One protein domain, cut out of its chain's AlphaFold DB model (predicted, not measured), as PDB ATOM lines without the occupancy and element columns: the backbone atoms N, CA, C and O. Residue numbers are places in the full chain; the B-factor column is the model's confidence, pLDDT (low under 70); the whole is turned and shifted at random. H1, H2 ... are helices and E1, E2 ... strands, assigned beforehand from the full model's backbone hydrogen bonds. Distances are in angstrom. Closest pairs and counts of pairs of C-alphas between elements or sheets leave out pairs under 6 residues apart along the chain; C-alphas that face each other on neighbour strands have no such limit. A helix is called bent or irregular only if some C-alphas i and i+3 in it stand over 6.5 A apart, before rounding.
ATOM      1  N   SER A   6     105.935 136.495 121.620       95.19
ATOM      2  CA  SER A   6     104.494 136.216 121.507       95.19
ATOM      3  C   SER A   6     103.822 135.747 122.807       95.19
ATOM      4  O   SER A   6     102.597 135.737 122.897       95.19
ATOM      5  N   HIS A   7     104.609 135.375 123.817       93.50
ATOM      6  CA  HIS A   7     104.157 134.846 125.105       93.50
ATOM      7  C   HIS A   7     104.528 135.758 126.289       93.50
ATOM      8  O   HIS A   7     104.322 135.400 127.449       93.50
ATOM      9  N   ARG A   8     105.088 136.947 126.028       91.06
ATOM     10  CA  ARG A   8     105.374 137.942 127.073       91.06
ATOM     11  C   ARG A   8     104.078 138.551 127.611       91.06
ATOM     12  O   ARG A   8     103.033 138.458 126.979       91.06
ATOM     13  N   CYS A   9     104.163 139.160 128.794       89.19
ATOM     14  CA  CYS A   9     103.032 139.786 129.494       89.19
ATOM     15  C   CYS A   9     101.900 138.817 129.894       89.19
ATOM     16  O   CYS A   9     100.815 139.259 130.243       89.19
ATOM     17  N   ARG A  10     102.164 137.503 129.898       94.06
ATOM     18  CA  ARG A  10     101.221 136.451 130.324       94.06
ATOM     19  C   ARG A  10     101.593 135.811 131.667       94.06
ATOM     20  O   ARG A  10     101.300 134.650 131.901       94.06
ATOM     21  N   GLY A  11     102.368 136.502 132.503       92.31
ATOM     22  CA  GLY A  11     102.816 135.970 133.800       92.31
ATOM     23  C   GLY A  11     103.944 134.929 133.752       92.31
ATOM     24  O   GLY A  11     104.681 134.845 134.722       92.31
ATOM     25  N   ILE A  12     104.190 134.243 132.624       94.69
ATOM     26  CA  ILE A  12     105.257 133.216 132.466       94.69
ATOM     27  C   ILE A  12     106.604 133.685 133.033       94.69
ATOM     28  O   ILE A  12     107.310 132.944 133.706       94.69
ATOM     29  N   GLY A  13     106.922 134.955 132.761       93.44
ATOM     30  CA  GLY A  13     108.076 135.666 133.291       93.44
ATOM     31  C   GLY A  13     108.264 135.478 134.800       93.44
ATOM     32  O   GLY A  13     109.283 135.013 135.303       93.44
ATOM     33  N   ARG A  14     107.212 135.887 135.498       93.31
ATOM     34  CA  ARG A  14     107.114 135.935 136.947       93.31
ATOM     35  C   ARG A  14     107.065 134.535 137.547       93.31
ATOM     36  O   ARG A  14     107.765 134.288 138.516       93.31
ATOM     37  N   GLU A  15     106.304 133.628 136.941       95.06
ATOM     38  CA  GLU A  15     106.152 132.251 137.424       95.06
ATOM     39  C   GLU A  15     107.478 131.484 137.419       95.06
ATOM     40  O   GLU A  15     107.813 130.831 138.401       95.06
ATOM     41  N   LEU A  16     108.280 131.619 136.357       94.44
ATOM     42  CA  LEU A  16     109.599 130.982 136.307       94.44
ATOM     43  C   LEU A  16     110.569 131.577 137.335       94.44
ATOM     44  O   LEU A  16     111.356 130.837 137.913       94.44
ATOM     45  N   MET A  17     110.511 132.891 137.585       94.94
ATOM     46  CA  MET A  17     111.314 133.503 138.649       94.94
ATOM     47  C   MET A  17     110.863 133.042 140.033       94.94
ATOM     48  O   MET A  17     111.712 132.758 140.871       94.94
ATOM     49  N   ARG A  18     109.550 132.921 140.265       94.06
ATOM     50  CA  ARG A  18     109.020 132.406 141.530       94.06
ATOM     51  C   ARG A  18     109.505 130.979 141.776       94.06
ATOM     52  O   ARG A  18     110.097 130.727 142.816       94.06
ATOM     53  N   ALA A  19     109.356 130.098 140.787       95.56
ATOM     54  CA  ALA A  19     109.831 128.719 140.874       95.56
ATOM     55  C   ALA A  19     111.351 128.638 141.113       95.56
ATOM     56  O   ALA A  19     111.810 127.830 141.916       95.56
ATOM     57  N   LEU A  20     112.142 129.497 140.458       94.06
ATOM     58  CA  LEU A  20     113.589 129.575 140.684       94.06
ATOM     59  C   LEU A  20     113.917 129.958 142.132       94.06
ATOM     60  O   LEU A  20     114.763 129.319 142.745       94.06
ATOM     61  N   ILE A  21     113.261 130.987 142.670       94.06
ATOM     62  CA  ILE A  21     113.522 131.499 144.023       94.06
ATOM     63  C   ILE A  21     113.029 130.515 145.093       94.06
ATOM     64  O   ILE A  21     113.687 130.363 146.120       94.06
ATOM     65  N   GLU A  22     111.919 129.814 144.847       94.94
ATOM     66  CA  GLU A  22     111.430 128.728 145.708       94.94
ATOM     67  C   GLU A  22     112.455 127.587 145.810       94.94
ATOM     68  O   GLU A  22     112.711 127.085 146.903       94.94
ATOM     69  N   LEU A  23     113.082 127.211 144.689       95.62
ATOM     70  CA  LEU A  23     114.127 126.183 144.657       95.62
ATOM     71  C   LEU A  23     115.472 126.682 145.212       95.62
ATOM     72  O   LEU A  23     116.191 125.925 145.864       95.62
ATOM     73  N   TYR A  24     115.814 127.948 144.963       92.88
ATOM     74  CA  TYR A  24     117.087 128.567 145.333       92.88
ATOM     75  C   TYR A  24     116.862 129.925 146.025       92.88
ATOM     76  O   TYR A  24     116.944 130.982 145.390       92.88
ATOM     77  N   PRO A  25     116.647 129.939 147.355       91.62
ATOM     78  CA  PRO A  25     116.293 131.161 148.086       91.62
ATOM     79  C   PRO A  25     117.360 132.270 148.072       91.62
ATOM     80  O   PRO A  25     117.048 133.431 148.347       91.62
ATOM     81  N   HIS A  26     118.623 131.938 147.784       94.00
ATOM     82  CA  HIS A  26     119.707 132.903 147.557       94.00
ATOM     83  C   HIS A  26     120.060 132.910 146.068       94.00
ATOM     84  O   HIS A  26     120.953 132.192 145.630       94.00
ATOM     85  N   THR A  27     119.309 133.691 145.292       93.06
ATOM     86  CA  THR A  27     119.473 133.792 143.838       93.06
ATOM     87  C   THR A  27     120.105 135.130 143.483       93.06
ATOM     88  O   THR A  27     119.609 136.179 143.893       93.06
ATOM     89  N   GLU A  28     121.153 135.087 142.663       93.88
ATOM     90  CA  GLU A  28     121.814 136.253 142.082       93.88
ATOM     91  C   GLU A  28     121.751 136.214 140.558       93.88
ATOM     92  O   GLU A  28     121.836 135.149 139.944       93.88
ATOM     93  N   LEU A  29     121.620 137.382 139.937       93.25
ATOM     94  CA  LEU A  29     121.737 137.532 138.494       93.25
ATOM     95  C   LEU A  29     122.327 138.884 138.114       93.25
ATOM     96  O   LEU A  29     122.285 139.844 138.881       93.25
ATOM     97  N   THR A  30     122.792 138.969 136.873       94.25
ATOM     98  CA  THR A  30     123.140 140.229 136.219       94.25
ATOM     99  C   THR A  30     122.125 140.577 135.133       94.25
ATOM    100  O   THR A  30     121.606 139.707 134.423       94.25
ATOM    101  N   CYS A  31     121.786 141.860 135.006       95.25
ATOM    102  CA  CYS A  31     120.897 142.330 133.949       95.25
ATOM    103  C   CYS A  31     121.138 143.787 133.552       95.25
ATOM    104  O   CYS A  31     121.654 144.587 134.318       95.25
ATOM    105  N   THR A  32     120.694 144.177 132.359       95.88
ATOM    106  CA  THR A  32     120.682 145.591 131.957       95.88
ATOM    107  C   THR A  32     119.692 146.390 132.808       95.88
ATOM    108  O   THR A  32     118.626 145.860 133.126       95.88
ATOM    109  N   ILE A  33     119.935 147.691 133.006       97.06
ATOM    110  CA  ILE A  33     119.046 148.625 133.736       97.06
ATOM    111  C   ILE A  33     117.562 148.458 133.366       97.06
ATOM    112  O   ILE A  33     116.699 148.361 134.234       97.06
ATOM    113  N   LYS A  34     117.245 148.323 132.070       95.75
ATOM    114  CA  LYS A  34     115.863 148.159 131.566       95.75
ATOM    115  C   LYS A  34     115.105 146.971 132.180       95.75
ATOM    116  O   LYS A  34     113.879 146.914 132.108       95.75
ATOM    117  N   LYS A  35     115.816 145.979 132.718       95.38
ATOM    118  CA  LYS A  35     115.240 144.766 133.306       95.38
ATOM    119  C   LYS A  35     115.092 144.835 134.820       95.38
ATOM    120  O   LYS A  35     114.385 143.984 135.351       95.38
ATOM    121  N   VAL A  36     115.664 145.843 135.477       96.81
ATOM    122  CA  VAL A  36     115.594 145.988 136.935       96.81
ATOM    123  C   VAL A  36     114.145 145.970 137.441       96.81
ATOM    124  O   VAL A  36     113.842 145.081 138.233       96.81
ATOM    125  N   PRO A  37     113.194 146.772 136.907       95.56
ATOM    126  CA  PRO A  37     111.823 146.778 137.433       95.56
ATOM    127  C   PRO A  37     111.117 145.417 137.351       95.56
ATOM    128  O   PRO A  37     110.281 145.077 138.185       95.56
ATOM    129  N   PHE A  38     111.457 144.605 136.343       95.12
ATOM    130  CA  PHE A  38     110.901 143.260 136.217       95.12
ATOM    131  C   PHE A  38     111.383 142.349 137.353       95.12
ATOM    132  O   PHE A  38     110.562 141.666 137.963       95.12
ATOM    133  N   TYR A  39     112.683 142.345 137.649       96.19
ATOM    134  CA  TYR A  39     113.241 141.496 138.704       96.19
ATOM    135  C   TYR A  39     112.914 142.013 140.110       96.19
ATOM    136  O   TYR A  39     112.692 141.206 141.007       96.19
ATOM    137  N   GLU A  40     112.766 143.328 140.294       95.75
ATOM    138  CA  GLU A  40     112.239 143.900 141.542       95.75
ATOM    139  C   GLU A  40     110.821 143.410 141.827       95.75
ATOM    140  O   GLU A  40     110.525 142.963 142.932       95.75
ATOM    141  N   SER A  41     109.961 143.362 140.802       94.12
ATOM    142  CA  SER A  41     108.615 142.789 140.940       94.12
ATOM    143  C   SER A  41     108.605 141.285 141.261       94.12
ATOM    144  O   SER A  41     107.560 140.745 141.620       94.12
ATOM    145  N   ALA A  42     109.748 140.608 141.111       93.25
ATOM    146  CA  ALA A  42     109.954 139.210 141.474       93.25
ATOM    147  C   ALA A  42     110.643 139.041 142.844       93.25
ATOM    148  O   ALA A  42     111.015 137.924 143.191       93.25
ATOM    149  N   GLY A  43     110.813 140.118 143.621       93.69
ATOM    150  CA  GLY A  43     111.395 140.073 144.968       93.69
ATOM    151  C   GLY A  43     112.919 140.192 145.011       93.69
ATOM    152  O   GLY A  43     113.524 139.897 146.038       93.69
ATOM    153  N   MET A  44     113.556 140.605 143.914       95.62
ATOM    154  CA  MET A  44     114.995 140.870 143.890       95.62
ATOM    155  C   MET A  44     115.293 142.339 144.192       95.62
ATOM    156  O   MET A  44     114.468 143.223 143.987       95.62
ATOM    157  N   GLN A  45     116.511 142.611 144.632       96.12
ATOM    158  CA  GLN A  45     117.013 143.936 144.959       96.12
ATOM    159  C   GLN A  45     118.346 144.193 144.268       96.12
ATOM    160  O   GLN A  45     119.130 143.272 144.054       96.12
ATOM    161  N   VAL A  46     118.598 145.453 143.928       97.00
ATOM    162  CA  VAL A  46     119.897 145.907 143.425       97.00
ATOM    163  C   VAL A  46     120.918 145.858 144.562       97.00
ATOM    164  O   VAL A  46     120.637 146.373 145.646       97.00
ATOM    165  N   ILE A  47     122.081 145.249 144.313       95.88
ATOM    166  CA  ILE A  47     123.174 145.165 145.297       95.88
ATOM    167  C   ILE A  47     124.495 145.746 144.784       95.88
ATOM    168  O   ILE A  47     125.247 146.289 145.584       95.88
ATOM    169  N   ASP A  48     124.766 145.664 143.479       95.31
ATOM    170  CA  ASP A  48     126.015 146.145 142.878       95.31
ATOM    171  C   ASP A  48     125.859 146.346 141.353       95.31
ATOM    172  O   ASP A  48     124.808 146.056 140.773       95.31
ATOM    173  N   SER A  49     126.906 146.820 140.684       95.44
ATOM    174  CA  SER A  49     127.081 146.804 139.230       95.44
ATOM    175  C   SER A  49     128.325 146.002 138.857       95.44
ATOM    176  O   SER A  49     129.340 146.057 139.539       95.44
ATOM    177  N   HIS A  50     128.270 145.291 137.734       92.06
ATOM    178  CA  HIS A  50     129.412 144.571 137.189       92.06
ATOM    179  C   HIS A  50     129.480 144.786 135.674       92.06
ATOM    180  O   HIS A  50     128.579 144.381 134.928       92.06
ATOM    181  N   ASN A  51     130.542 145.455 135.213       92.38
ATOM    182  CA  ASN A  51     130.671 145.978 133.851       92.38
ATOM    183  C   ASN A  51     129.418 146.786 133.452       92.38
ATOM    184  O   ASN A  51     129.033 147.740 134.122       92.38
ATOM    185  N   THR A  52     128.754 146.408 132.362       95.06
ATOM    186  CA  THR A  52     127.549 147.078 131.843       95.06
ATOM    187  C   THR A  52     126.247 146.596 132.497       95.06
ATOM    188  O   THR A  52     125.159 146.961 132.044       95.06
ATOM    189  N   GLN A  53     126.328 145.727 133.509       95.69
ATOM    190  CA  GLN A  53     125.180 145.045 134.100       95.69
ATOM    191  C   GLN A  53     124.946 145.461 135.556       95.69
ATOM    192  O   GLN A  53     125.868 145.788 136.294       95.69
ATOM    193  N   ILE A  54     123.688 145.384 135.972       97.12
ATOM    194  CA  ILE A  54     123.223 145.518 137.350       97.12
ATOM    195  C   ILE A  54     123.221 144.137 137.991       97.12
ATOM    196  O   ILE A  54     122.605 143.217 137.448       97.12
ATOM    197  N   VAL A  55     123.876 144.009 139.140       95.44
ATOM    198  CA  VAL A  55     123.827 142.821 139.990       95.44
ATOM    199  C   VAL A  55     122.595 142.927 140.881       95.44
ATOM    200  O   VAL A  55     122.417 143.893 141.631       95.44
ATOM    201  N   MET A  56     121.723 141.930 140.776       95.88
ATOM    202  CA  MET A  56     120.504 141.826 141.566       95.88
ATOM    203  C   MET A  56     120.472 140.519 142.340       95.88
ATOM    204  O   MET A  56     120.869 139.478 141.820       95.88
ATOM    205  N   ASN A  57     119.944 140.565 143.558       96.00
ATOM    206  CA  ASN A  57     119.924 139.421 144.459       96.00
ATOM    207  C   ASN A  57     118.620 139.375 145.272       96.00
ATOM    208  O   ASN A  57     117.981 140.401 145.473       96.00
ATOM    209  N   THR A  58     118.190 138.199 145.727       95.56
ATOM    210  CA  THR A  58     117.071 138.060 146.681       95.56
ATOM    211  C   THR A  58     117.450 138.456 148.113       95.56
ATOM    212  O   THR A  58     116.586 138.740 148.936       95.56
ATOM    213  N   ARG A  59     118.748 138.515 148.420       93.56
ATOM    214  CA  ARG A  59     119.341 138.896 149.708       93.56
ATOM    215  C   ARG A  59     120.214 140.140 149.558       93.56
ATOM    216  O   ARG A  59     120.460 140.608 148.452       93.56
ATOM    217  N   SER A  60     120.649 140.693 150.685       91.00
ATOM    218  CA  SER A  60     121.425 141.941 150.731       91.00
ATOM    219  C   SER A  60     122.929 141.736 150.522       91.00
ATOM    220  O   SER A  60     123.698 142.679 150.657       91.00
ATOM    221  N   GLU A  61     123.347 140.510 150.214       89.38
ATOM    222  CA  GLU A  61     124.738 140.134 149.990       89.38
ATOM    223  C   GLU A  61     124.852 139.212 148.778       89.38
ATOM    224  O   GLU A  61     123.924 138.451 148.459       89.38
ATOM    225  N   SER A  62     126.006 139.283 148.116       87.31
ATOM    226  CA  SER A  62     126.284 138.445 146.960       87.31
ATOM    227  C   SER A  62     126.340 136.965 147.343       87.31
ATOM    228  O   SER A  62     126.632 136.595 148.484       87.31
ATOM    229  N   THR A  63     126.011 136.094 146.394       84.06
ATOM    230  CA  THR A  63     126.149 134.650 146.618       84.06
ATOM    231  C   THR A  63     127.622 134.259 146.748       84.06
ATOM    232  O   THR A  63     128.500 134.866 146.148       84.06
ATOM    233  N   LYS A  64     127.907 133.168 147.469       81.94
ATOM    234  CA  LYS A  64     129.249 132.549 147.462       81.94
ATOM    235  C   LYS A  64     129.567 131.818 146.146       81.94
ATOM    236  O   LYS A  64     130.650 131.256 146.004       81.94
ATOM    237  N   GLY A  65     128.605 131.756 145.222       75.38
ATOM    238  CA  GLY A  65     128.783 131.151 143.910       75.38
ATOM    239  C   GLY A  65     129.668 132.026 143.029       75.38
ATOM    240  O   GLY A  65     129.577 133.247 143.059       75.38
ATOM    241  N   MET A  66     130.529 131.404 142.226       73.12
ATOM    242  CA  MET A  66     131.355 132.147 141.277       73.12
ATOM    243  C   MET A  66     130.558 132.448 140.009       73.12
ATOM    244  O   MET A  66     130.158 131.529 139.292       73.12
ATOM    245  N   MET A  67     130.387 133.730 139.689       75.31
ATOM    246  CA  MET A  67     129.934 134.157 138.367       75.31
ATOM    247  C   MET A  67     131.152 134.292 137.447       75.31
ATOM    248  O   MET A  67     131.910 135.254 137.535       75.31
ATOM    249  N   GLN A  68     131.364 133.301 136.580       77.88
ATOM    250  CA  GLN A  68     132.504 133.298 135.662       77.88
ATOM    251  C   GLN A  68     132.289 134.268 134.497       77.88
ATOM    252  O   GLN A  68     131.205 134.337 133.915       77.88
ATOM    253  N   ILE A  69     133.351 134.984 134.127       81.62
ATOM    254  CA  ILE A  69     133.390 135.816 132.924       81.62
ATOM    255  C   ILE A  69     134.009 134.988 131.805       81.62
ATOM    256  O   ILE A  69     135.095 134.429 131.956       81.62
ATOM    257  N   LEU A  70     133.330 134.926 130.662       86.31
ATOM    258  CA  LEU A  70     133.897 134.300 129.477       86.31
ATOM    259  C   LEU A  70     135.036 135.174 128.936       86.31
ATOM    260  O   LEU A  70     134.792 136.284 128.460       86.31
ATOM    261  N   ASN A  71     136.267 134.661 128.965       88.62
ATOM    262  CA  ASN A  71     137.368 135.284 128.242       88.62
ATOM    263  C   ASN A  71     137.196 135.031 126.738       88.62
ATOM    264  O   ASN A  71     137.428 133.926 126.252       88.62
ATOM    265  N   VAL A  72     136.785 136.067 126.009       91.38
ATOM    266  CA  VAL A  72     136.581 136.021 124.554       91.38
ATOM    267  C   VAL A  72     137.825 136.416 123.757       91.38
ATOM    268  O   VAL A  72     137.812 136.285 122.536       91.38
ATOM    269  N   GLN A  73     138.905 136.860 124.410       93.44
ATOM    270  CA  GLN A  73     140.136 137.277 123.733       93.44
ATOM    271  C   GLN A  73     140.697 136.205 122.775       93.44
ATOM    272  O   GLN A  73     141.000 136.560 121.639       93.44
ATOM    273  N   PRO A  74     140.712 134.898 123.121       96.19
ATOM    274  CA  PRO A  74     141.193 133.864 122.201       96.19
ATOM    275  C   PRO A  74     140.396 133.765 120.892       96.19
ATOM    276  O   PRO A  74     140.928 133.324 119.880       96.19
ATOM    277  N   ILE A  75     139.122 134.172 120.897       94.56
ATOM    278  CA  ILE A  75     138.300 134.225 119.681       94.56
ATOM    279  C   ILE A  75     138.754 135.396 118.807       94.56
ATOM    280  O   ILE A  75     138.879 135.238 117.597       94.56
ATOM    281  N   TYR A  76     139.019 136.561 119.399       92.12
ATOM    282  CA  TYR A  76     139.482 137.740 118.663       92.12
ATOM    283  C   TYR A  76     140.901 137.582 118.109       92.12
ATOM    284  O   TYR A  76     141.179 138.098 117.031       92.12
ATOM    285  N   ASP A  77     141.751 136.829 118.804       95.06
ATOM    286  CA  ASP A  77     143.125 136.543 118.375       95.06
ATOM    287  C   ASP A  77     143.204 135.404 117.339       95.06
ATOM    288  O   ASP A  77     144.285 135.074 116.850       95.06
ATOM    289  N   SER A  78     142.071 134.778 117.004       97.75
ATOM    290  CA  SER A  78     142.026 133.669 116.052       97.75
ATOM    291  C   SER A  78     142.317 134.120 114.610       97.75
ATOM    292  O   SER A  78     141.947 135.235 114.215       97.75
ATOM    293  N   PRO A  79     142.914 133.249 113.771       98.06
ATOM    294  CA  PRO A  79     143.098 133.526 112.347       98.06
ATOM    295  C   PRO A  79     141.785 133.856 111.624       98.06
ATOM    296  O   PRO A  79     141.759 134.697 110.726       98.06
ATOM    297  N   GLU A  80     140.679 133.227 112.024       97.75
ATOM    298  CA  GLU A  80     139.353 133.448 111.451       97.75
ATOM    299  C   GLU A  80     138.847 134.866 111.734       97.75
ATOM    300  O   GLU A  80     138.336 135.535 110.829       97.75
ATOM    301  N   ALA A  81     139.015 135.353 112.969       96.38
ATOM    302  CA  ALA A  81     138.676 136.726 113.328       96.38
ATOM    303  C   ALA A  81     139.568 137.740 112.594       96.38
ATOM    304  O   ALA A  81     139.055 138.743 112.088       96.38
ATOM    305  N   GLY A  82     140.865 137.444 112.447       96.38
ATOM    306  CA  GLY A  82     141.794 138.238 111.637       96.38
ATOM    307  C   GLY A  82     141.360 138.341 110.171       96.38
ATOM    308  O   GLY A  82     141.247 139.438 109.631       96.38
ATOM    309  N   ALA A  83     140.984 137.223 109.544       97.75
ATOM    310  CA  ALA A  83     140.505 137.214 108.160       97.75
ATOM    311  C   ALA A  83     139.203 138.020 107.971       97.75
ATOM    312  O   ALA A  83     138.998 138.666 106.936       97.75
ATOM    313  N   ILE A  84     138.308 138.007 108.967       96.50
ATOM    314  CA  ILE A  84     137.116 138.867 108.982       96.50
ATOM    315  C   ILE A  84     137.529 140.340 109.084       96.50
ATOM    316  O   ILE A  84     136.995 141.167 108.339       96.50
ATOM    317  N   TYR A  85     138.477 140.667 109.965       95.38
ATOM    318  CA  TYR A  85     138.989 142.025 110.130       95.38
ATOM    319  C   TYR A  85     139.586 142.572 108.832       95.38
ATOM    320  O   TYR A  85     139.179 143.641 108.375       95.38
ATOM    321  N   ASP A  86     140.465 141.808 108.182       97.25
ATOM    322  CA  ASP A  86     141.104 142.194 106.923       97.25
ATOM    323  C   ASP A  86     140.075 142.464 105.828       97.25
ATOM    324  O   ASP A  86     140.145 143.478 105.127       97.25
ATOM    325  N   ARG A  87     139.049 141.612 105.721       97.69
ATOM    326  CA  ARG A  87     137.944 141.819 104.776       97.69
ATOM    327  C   ARG A  87     137.178 143.110 105.067       97.69
ATOM    328  O   ARG A  87     136.780 143.815 104.137       97.69
ATOM    329  N   LEU A  88     136.942 143.431 106.338       96.81
ATOM    330  CA  LEU A  88     136.279 144.677 106.726       96.81
ATOM    331  C   LEU A  88     137.154 145.901 106.420       96.81
ATOM    332  O   LEU A  88     136.634 146.891 105.904       96.81
ATOM    333  N   VAL A  89     138.470 145.819 106.647       97.56
ATOM    334  CA  VAL A  89     139.434 146.871 106.283       97.56
ATOM    335  C   VAL A  89     139.485 147.076 104.771       97.56
ATOM    336  O   VAL A  89     139.445 148.218 104.325       97.56
ATOM    337  N   GLN A  90     139.518 146.007 103.972       97.81
ATOM    338  CA  GLN A  90     139.483 146.106 102.508       97.81
ATOM    339  C   GLN A  90     138.200 146.782 102.009       97.81
ATOM    340  O   GLN A  90     138.242 147.575 101.072       97.81
ATOM    341  N   LYS A  91     137.057 146.489 102.644       97.62
ATOM    342  CA  LYS A  91     135.754 147.023 102.236       97.62
ATOM    343  C   LYS A  91     135.531 148.482 102.647       97.62
ATOM    344  O   LYS A  91     134.949 149.238 101.876       97.62
ATOM    345  N   TRP A  92     135.935 148.863 103.859       96.81
ATOM    346  CA  TRP A  92     135.569 150.154 104.467       96.81
ATOM    347  C   TRP A  92     136.759 151.083 104.732       96.81
ATOM    348  O   TRP A  92     136.575 152.262 105.030       96.81
ATOM    349  N   GLY A  93     137.980 150.571 104.616       97.69
ATOM    350  CA  GLY A  93     139.209 151.283 104.934       97.69
ATOM    351  C   GLY A  93     139.546 151.274 106.428       97.69
ATOM    352  O   GLY A  93     138.687 151.260 107.313       97.69
ATOM    353  N   LEU A  94     140.845 151.351 106.722       97.00
ATOM    354  CA  LEU A  94     141.378 151.301 108.088       97.00
ATOM    355  C   LEU A  94     140.870 152.447 108.981       97.00
ATOM    356  O   LEU A  94     140.693 152.278 110.187       97.00
ATOM    357  N   LYS A  95     140.632 153.629 108.400       97.69
ATOM    358  CA  LYS A  95     140.138 154.798 109.143       97.69
ATOM    359  C   LYS A  95     138.743 154.550 109.721       97.69
ATOM    360  O   LYS A  95     138.526 154.844 110.897       97.69
ATOM    361  N   GLU A  96     137.827 154.006 108.922       97.00
ATOM    362  CA  GLU A  96     136.465 153.722 109.380       97.00
ATOM    363  C   GLU A  96     136.445 152.554 110.368       97.00
ATOM    364  O   GLU A  96     135.739 152.633 111.372       97.00
ATOM    365  N   MET A  97     137.304 151.545 110.183       96.12
ATOM    366  CA  MET A  97     137.477 150.468 111.166       96.12
ATOM    367  C   MET A  97     137.903 150.995 112.541       96.12
ATOM    368  O   MET A  97     137.220 150.760 113.537       96.12
ATOM    369  N   ARG A  98     138.953 151.824 112.599       96.19
ATOM    370  CA  ARG A  98     139.404 152.456 113.855       96.19
ATOM    371  C   ARG A  98     138.337 153.346 114.489       96.19
ATOM    372  O   ARG A  98     138.275 153.492 115.710       96.19
ATOM    373  N   LYS A  99     137.518 154.007 113.672       97.50
ATOM    374  CA  LYS A  99     136.404 154.824 114.163       97.50
ATOM    375  C   LYS A  99     135.321 153.947 114.795       97.50
ATOM    376  O   LYS A  99     134.842 154.301 115.870       97.50
ATOM    377  N   ALA A 100     134.983 152.814 114.178       96.19
ATOM    378  CA  ALA A 100     134.028 151.848 114.715       96.19
ATOM    379  C   ALA A 100     134.511 151.234 116.042       96.19
ATOM    380  O   ALA A 100     133.754 151.217 117.009       96.19
ATOM    381  N   GLU A 101     135.786 150.840 116.137       94.38
ATOM    382  CA  GLU A 101     136.404 150.361 117.386       94.38
ATOM    383  C   GLU A 101     136.291 151.404 118.510       94.38
ATOM    384  O   GLU A 101     135.841 151.106 119.619       94.38
ATOM    385  N   LYS A 102     136.620 152.670 118.214       97.62
ATOM    386  CA  LYS A 102     136.475 153.776 119.175       97.62
ATOM    387  C   LYS A 102     135.022 154.010 119.575       97.62
ATOM    388  O   LYS A 102     134.760 154.349 120.729       97.62
ATOM    389  N   GLN A 103     134.083 153.884 118.641       97.69
ATOM    390  CA  GLN A 103     132.659 154.033 118.928       97.69
ATOM    391  C   GLN A 103     132.165 152.923 119.857       97.69
ATOM    392  O   GLN A 103     131.460 153.224 120.818       97.69
ATOM    393  N   LEU A 104     132.580 151.678 119.616       95.44
ATOM    394  CA  LEU A 104     132.277 150.547 120.488       95.44
ATOM    395  C   LEU A 104     132.829 150.780 121.898       95.44
ATOM    396  O   LEU A 104     132.063 150.738 122.855       95.44
ATOM    397  N   ALA A 105     134.116 151.124 122.025       96.56
ATOM    398  CA  ALA A 105     134.741 151.392 123.322       96.56
ATOM    399  C   ALA A 105     134.018 152.510 124.096       96.56
ATOM    400  O   ALA A 105     133.713 152.368 125.277       96.56
ATOM    401  N   ARG A 106     133.675 153.616 123.419       98.12
ATOM    402  CA  ARG A 106     132.908 154.716 124.030       98.12
ATOM    403  C   ARG A 106     131.526 154.269 124.489       98.12
ATOM    404  O   ARG A 106     131.097 154.667 125.568       98.12
ATOM    405  N   HIS A 107     130.833 153.479 123.673       97.38
ATOM    406  CA  HIS A 107     129.505 152.981 124.004       97.38
ATOM    407  C   HIS A 107     129.542 152.054 125.222       97.38
ATOM    408  O   HIS A 107     128.747 152.237 126.142       97.38
ATOM    409  N   THR A 108     130.504 151.130 125.279       96.25
ATOM    410  CA  THR A 108     130.708 150.253 126.439       96.25
ATOM    411  C   THR A 108     130.995 151.067 127.698       96.25
ATOM    412  O   THR A 108     130.268 150.924 128.677       96.25
ATOM    413  N   ASN A 109     131.941 152.013 127.648       97.94
ATOM    414  CA  ASN A 109     132.257 152.884 128.788       97.94
ATOM    415  C   ASN A 109     131.037 153.684 129.272       97.94
ATOM    416  O   ASN A 109     130.855 153.906 130.468       97.94
ATOM    417  N   GLN A 110     130.189 154.136 128.344       98.00
ATOM    418  CA  GLN A 110     128.954 154.831 128.688       98.00
ATOM    419  C   GLN A 110     127.974 153.911 129.425       98.00
ATOM    420  O   GLN A 110     127.391 154.337 130.419       98.00
ATOM    421  N   LEU A 111     127.796 152.672 128.960       97.75
ATOM    422  CA  LEU A 111     126.915 151.695 129.603       97.75
ATOM    423  C   LEU A 111     127.421 151.292 130.993       97.75
ATOM    424  O   LEU A 111     126.618 151.180 131.915       97.75
ATOM    425  N   GLU A 112     128.732 151.117 131.165       97.69
ATOM    426  CA  GLU A 112     129.339 150.842 132.476       97.69
ATOM    427  C   GLU A 112     129.113 151.994 133.452       97.69
ATOM    428  O   GLU A 112     128.717 151.782 134.599       97.69
ATOM    429  N   ARG A 113     129.307 153.236 132.990       98.12
ATOM    430  CA  ARG A 113     129.028 154.421 133.805       98.12
ATOM    431  C   ARG A 113     127.554 154.488 134.204       98.12
ATOM    432  O   ARG A 113     127.264 154.684 135.376       98.12
ATOM    433  N   GLN A 114     126.640 154.272 133.257       98.25
ATOM    434  CA  GLN A 114     125.200 154.260 133.533       98.25
ATOM    435  C   GLN A 114     124.815 153.183 134.550       98.25
ATOM    436  O   GLN A 114     123.990 153.443 135.421       98.25
ATOM    437  N   ALA A 115     125.397 151.983 134.448       98.19
ATOM    438  CA  ALA A 115     125.138 150.906 135.396       98.19
ATOM    439  C   ALA A 115     125.569 151.303 136.815       98.19
ATOM    440  O   ALA A 115     124.785 151.161 137.750       98.19
ATOM    441  N   ARG A 116     126.770 151.873 136.956       98.06
ATOM    442  CA  ARG A 116     127.300 152.344 138.240       98.06
ATOM    443  C   ARG A 116     126.464 153.472 138.843       98.06
ATOM    444  O   ARG A 116     126.021 153.356 139.980       98.06
ATOM    445  N   GLU A 117     126.194 154.523 138.068       98.12
ATOM    446  CA  GLU A 117     125.384 155.673 138.502       98.12
ATOM    447  C   GLU A 117     123.981 155.231 138.943       98.12
ATOM    448  O   GLU A 117     123.459 155.706 139.954       98.12
ATOM    449  N   TYR A 118     123.382 154.280 138.219       97.94
ATOM    450  CA  TYR A 118     122.092 153.707 138.582       97.94
ATOM    451  C   TYR A 118     122.146 153.013 139.949       97.94
ATOM    452  O   TYR A 118     121.302 153.282 140.801       97.94
ATOM    453  N   VAL A 119     123.139 152.152 140.186       97.25
ATOM    454  CA  VAL A 119     123.301 151.450 141.472       97.25
ATOM    455  C   VAL A 119     123.558 152.429 142.611       97.25
ATOM    456  O   VAL A 119     122.879 152.351 143.633       97.25
ATOM    457  N   GLU A 120     124.470 153.385 142.429       96.88
ATOM    458  CA  GLU A 120     124.777 154.405 143.435       96.88
ATOM    459  C   GLU A 120     123.528 155.190 143.851       96.88
ATOM    460  O   GLU A 120     123.310 155.411 145.042       96.88
ATOM    461  N   SER A 121     122.680 155.574 142.889       96.31
ATOM    462  CA  SER A 121     121.397 156.223 143.179       96.31
ATOM    463  C   SER A 121     120.484 155.313 144.003       96.31
ATOM    464  O   SER A 121     119.978 155.729 145.041       96.31
ATOM    465  N   ARG A 122     120.302 154.052 143.585       94.25
ATOM    466  CA  ARG A 122     119.392 153.108 144.260       94.25
ATOM    467  C   ARG A 122     119.830 152.794 145.690       94.25
ATOM    468  O   ARG A 122     118.983 152.662 146.573       94.25
ATOM    469  N   LEU A 123     121.136 152.665 145.927       93.12
ATOM    470  CA  LEU A 123     121.673 152.383 147.258       93.12
ATOM    471  C   LEU A 123     121.539 153.593 148.194       93.12
ATOM    472  O   LEU A 123     121.202 153.404 149.362       93.12
ATOM    473  N   LYS A 124     121.718 154.820 147.684       93.50
ATOM    474  CA  LYS A 124     121.455 156.052 148.449       93.50
ATOM    475  C   LYS A 124     119.983 156.175 148.841       93.50
ATOM    476  O   LYS A 124     119.692 156.402 150.012       93.50
ATOM    477  N   ASP A 125     119.062 155.951 147.900       90.31
ATOM    478  CA  ASP A 125     117.614 156.014 148.164       90.31
ATOM    479  C   ASP A 125     117.198 155.027 149.264       90.31
ATOM    480  O   ASP A 125     116.399 155.342 150.147       90.31
ATOM    481  N   ARG A 126     117.778 153.822 149.242       84.62
ATOM    482  CA  ARG A 126     117.525 152.798 150.256       84.62
ATOM    483  C   ARG A 126     118.051 153.202 151.632       84.62
ATOM    484  O   ARG A 126     117.353 152.965 152.607       84.62
ATOM    485  N   GLN A 127     119.239 153.801 151.715       80.25
ATOM    486  CA  GLN A 127     119.797 154.292 152.982       80.25
ATOM    487  C   GLN A 127     118.989 155.458 153.563       80.25
ATOM    488  O   GLN A 127     118.919 155.587 154.774       80.25
ATOM    489  N   ALA A 128     118.362 156.280 152.720       76.12
ATOM    490  CA  ALA A 128     117.512 157.388 153.157       76.12
ATOM    491  C   ALA A 128     116.109 156.956 153.632       76.12
ATOM    492  O   ALA A 128     115.392 157.757 154.226       76.12
ATOM    493  N   THR A 129     115.699 155.717 153.339       67.75
ATOM    494  CA  THR A 129     114.375 155.168 153.694       67.75
ATOM    495  C   THR A 129     114.414 154.313 154.975       67.75
ATOM    496  O   THR A 129     113.369 153.873 155.448       67.75
ATOM    497  N   VAL A 130     115.610 154.064 155.523       53.91
ATOM    498  CA  VAL A 130     115.868 153.309 156.765       53.91
ATOM    499  C   VAL A 130     116.138 154.290 157.898       53.91
ATOM    500  O   VAL A 130     115.607 154.048 159.002       53.91
TER     501      VAL A 130
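Overview. This is residues 6 to 130 of the 130 residues of the protein "Putative acetyltransferase" of Pseudomonas amygdali pv. lachrymans (UniProt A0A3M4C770). A small three-stranded sheet has one very long helix, H5, and the short H2 over one face; a long link, residues 58 to 72, leads away to H3 and H4, and H5 returns from there past the sheet, leaving an open frame. H1 lies off the sheet, near H2. The printed part has 125 residues with five named helices and three named strands, H1 E1 H2 E2 E3 H3 H4 H5, mostly helix; the sheet, E1 E3 E2, is antiparallel. It is loose, with a radius of gyration of the C-alphas of 19.5 A, and spans 57 by 33 by 33 A.

Along the chain. Find E1, residues 28 to 31, from C-alpha 28 at (121.814, 136.253, 142.082); E3 is 53 to 57 and E2 45 to 50. H2 is 33 to 40, irregular, with C-alphas 34 and 37 7.3 A apart. H1 is 12 to 23, H3 73 to 76 and H4 79 to 92, 19.9 A long. H5, 94 to 128, runs 51.4 A to C-alpha 128 at (117.512, 157.388, 153.157).

Arrangement. Look for N 29 and O 56, 2.9 A, between E1 and E3, and N 55 and O 48, 2.8 A, in the hairpin E2 and E3. E1, H2, E2 form a split strand-helix-strand unit, E3 lying between its same-way strands, with a right-handed crossover. H2 and H5 are on the same face, making two layers, sheet and helices; H2 is over E3, height 8.7 A, and H5 over E2, 8.5 A. The closest C-alphas of E2 and H5, Ser 49 and Arg 116, are 5.6 A apart. H4 and H5 are close but not clearly touching, Val 89 to Met 97 being their closest C-alphas at 6.4 A. In H1, H4 and H5 every O i to N i+4 pair is within hydrogen-bond range, in H2 2 of 4; H3 is too short for one.

Size, cuts and confidence. The farthest C-alphas, Gln 90 and Val 130, are 59.6 A apart. The printed part has no cut; E3 to H3 is the long link. Residues 129 to 130 are under pLDDT 70.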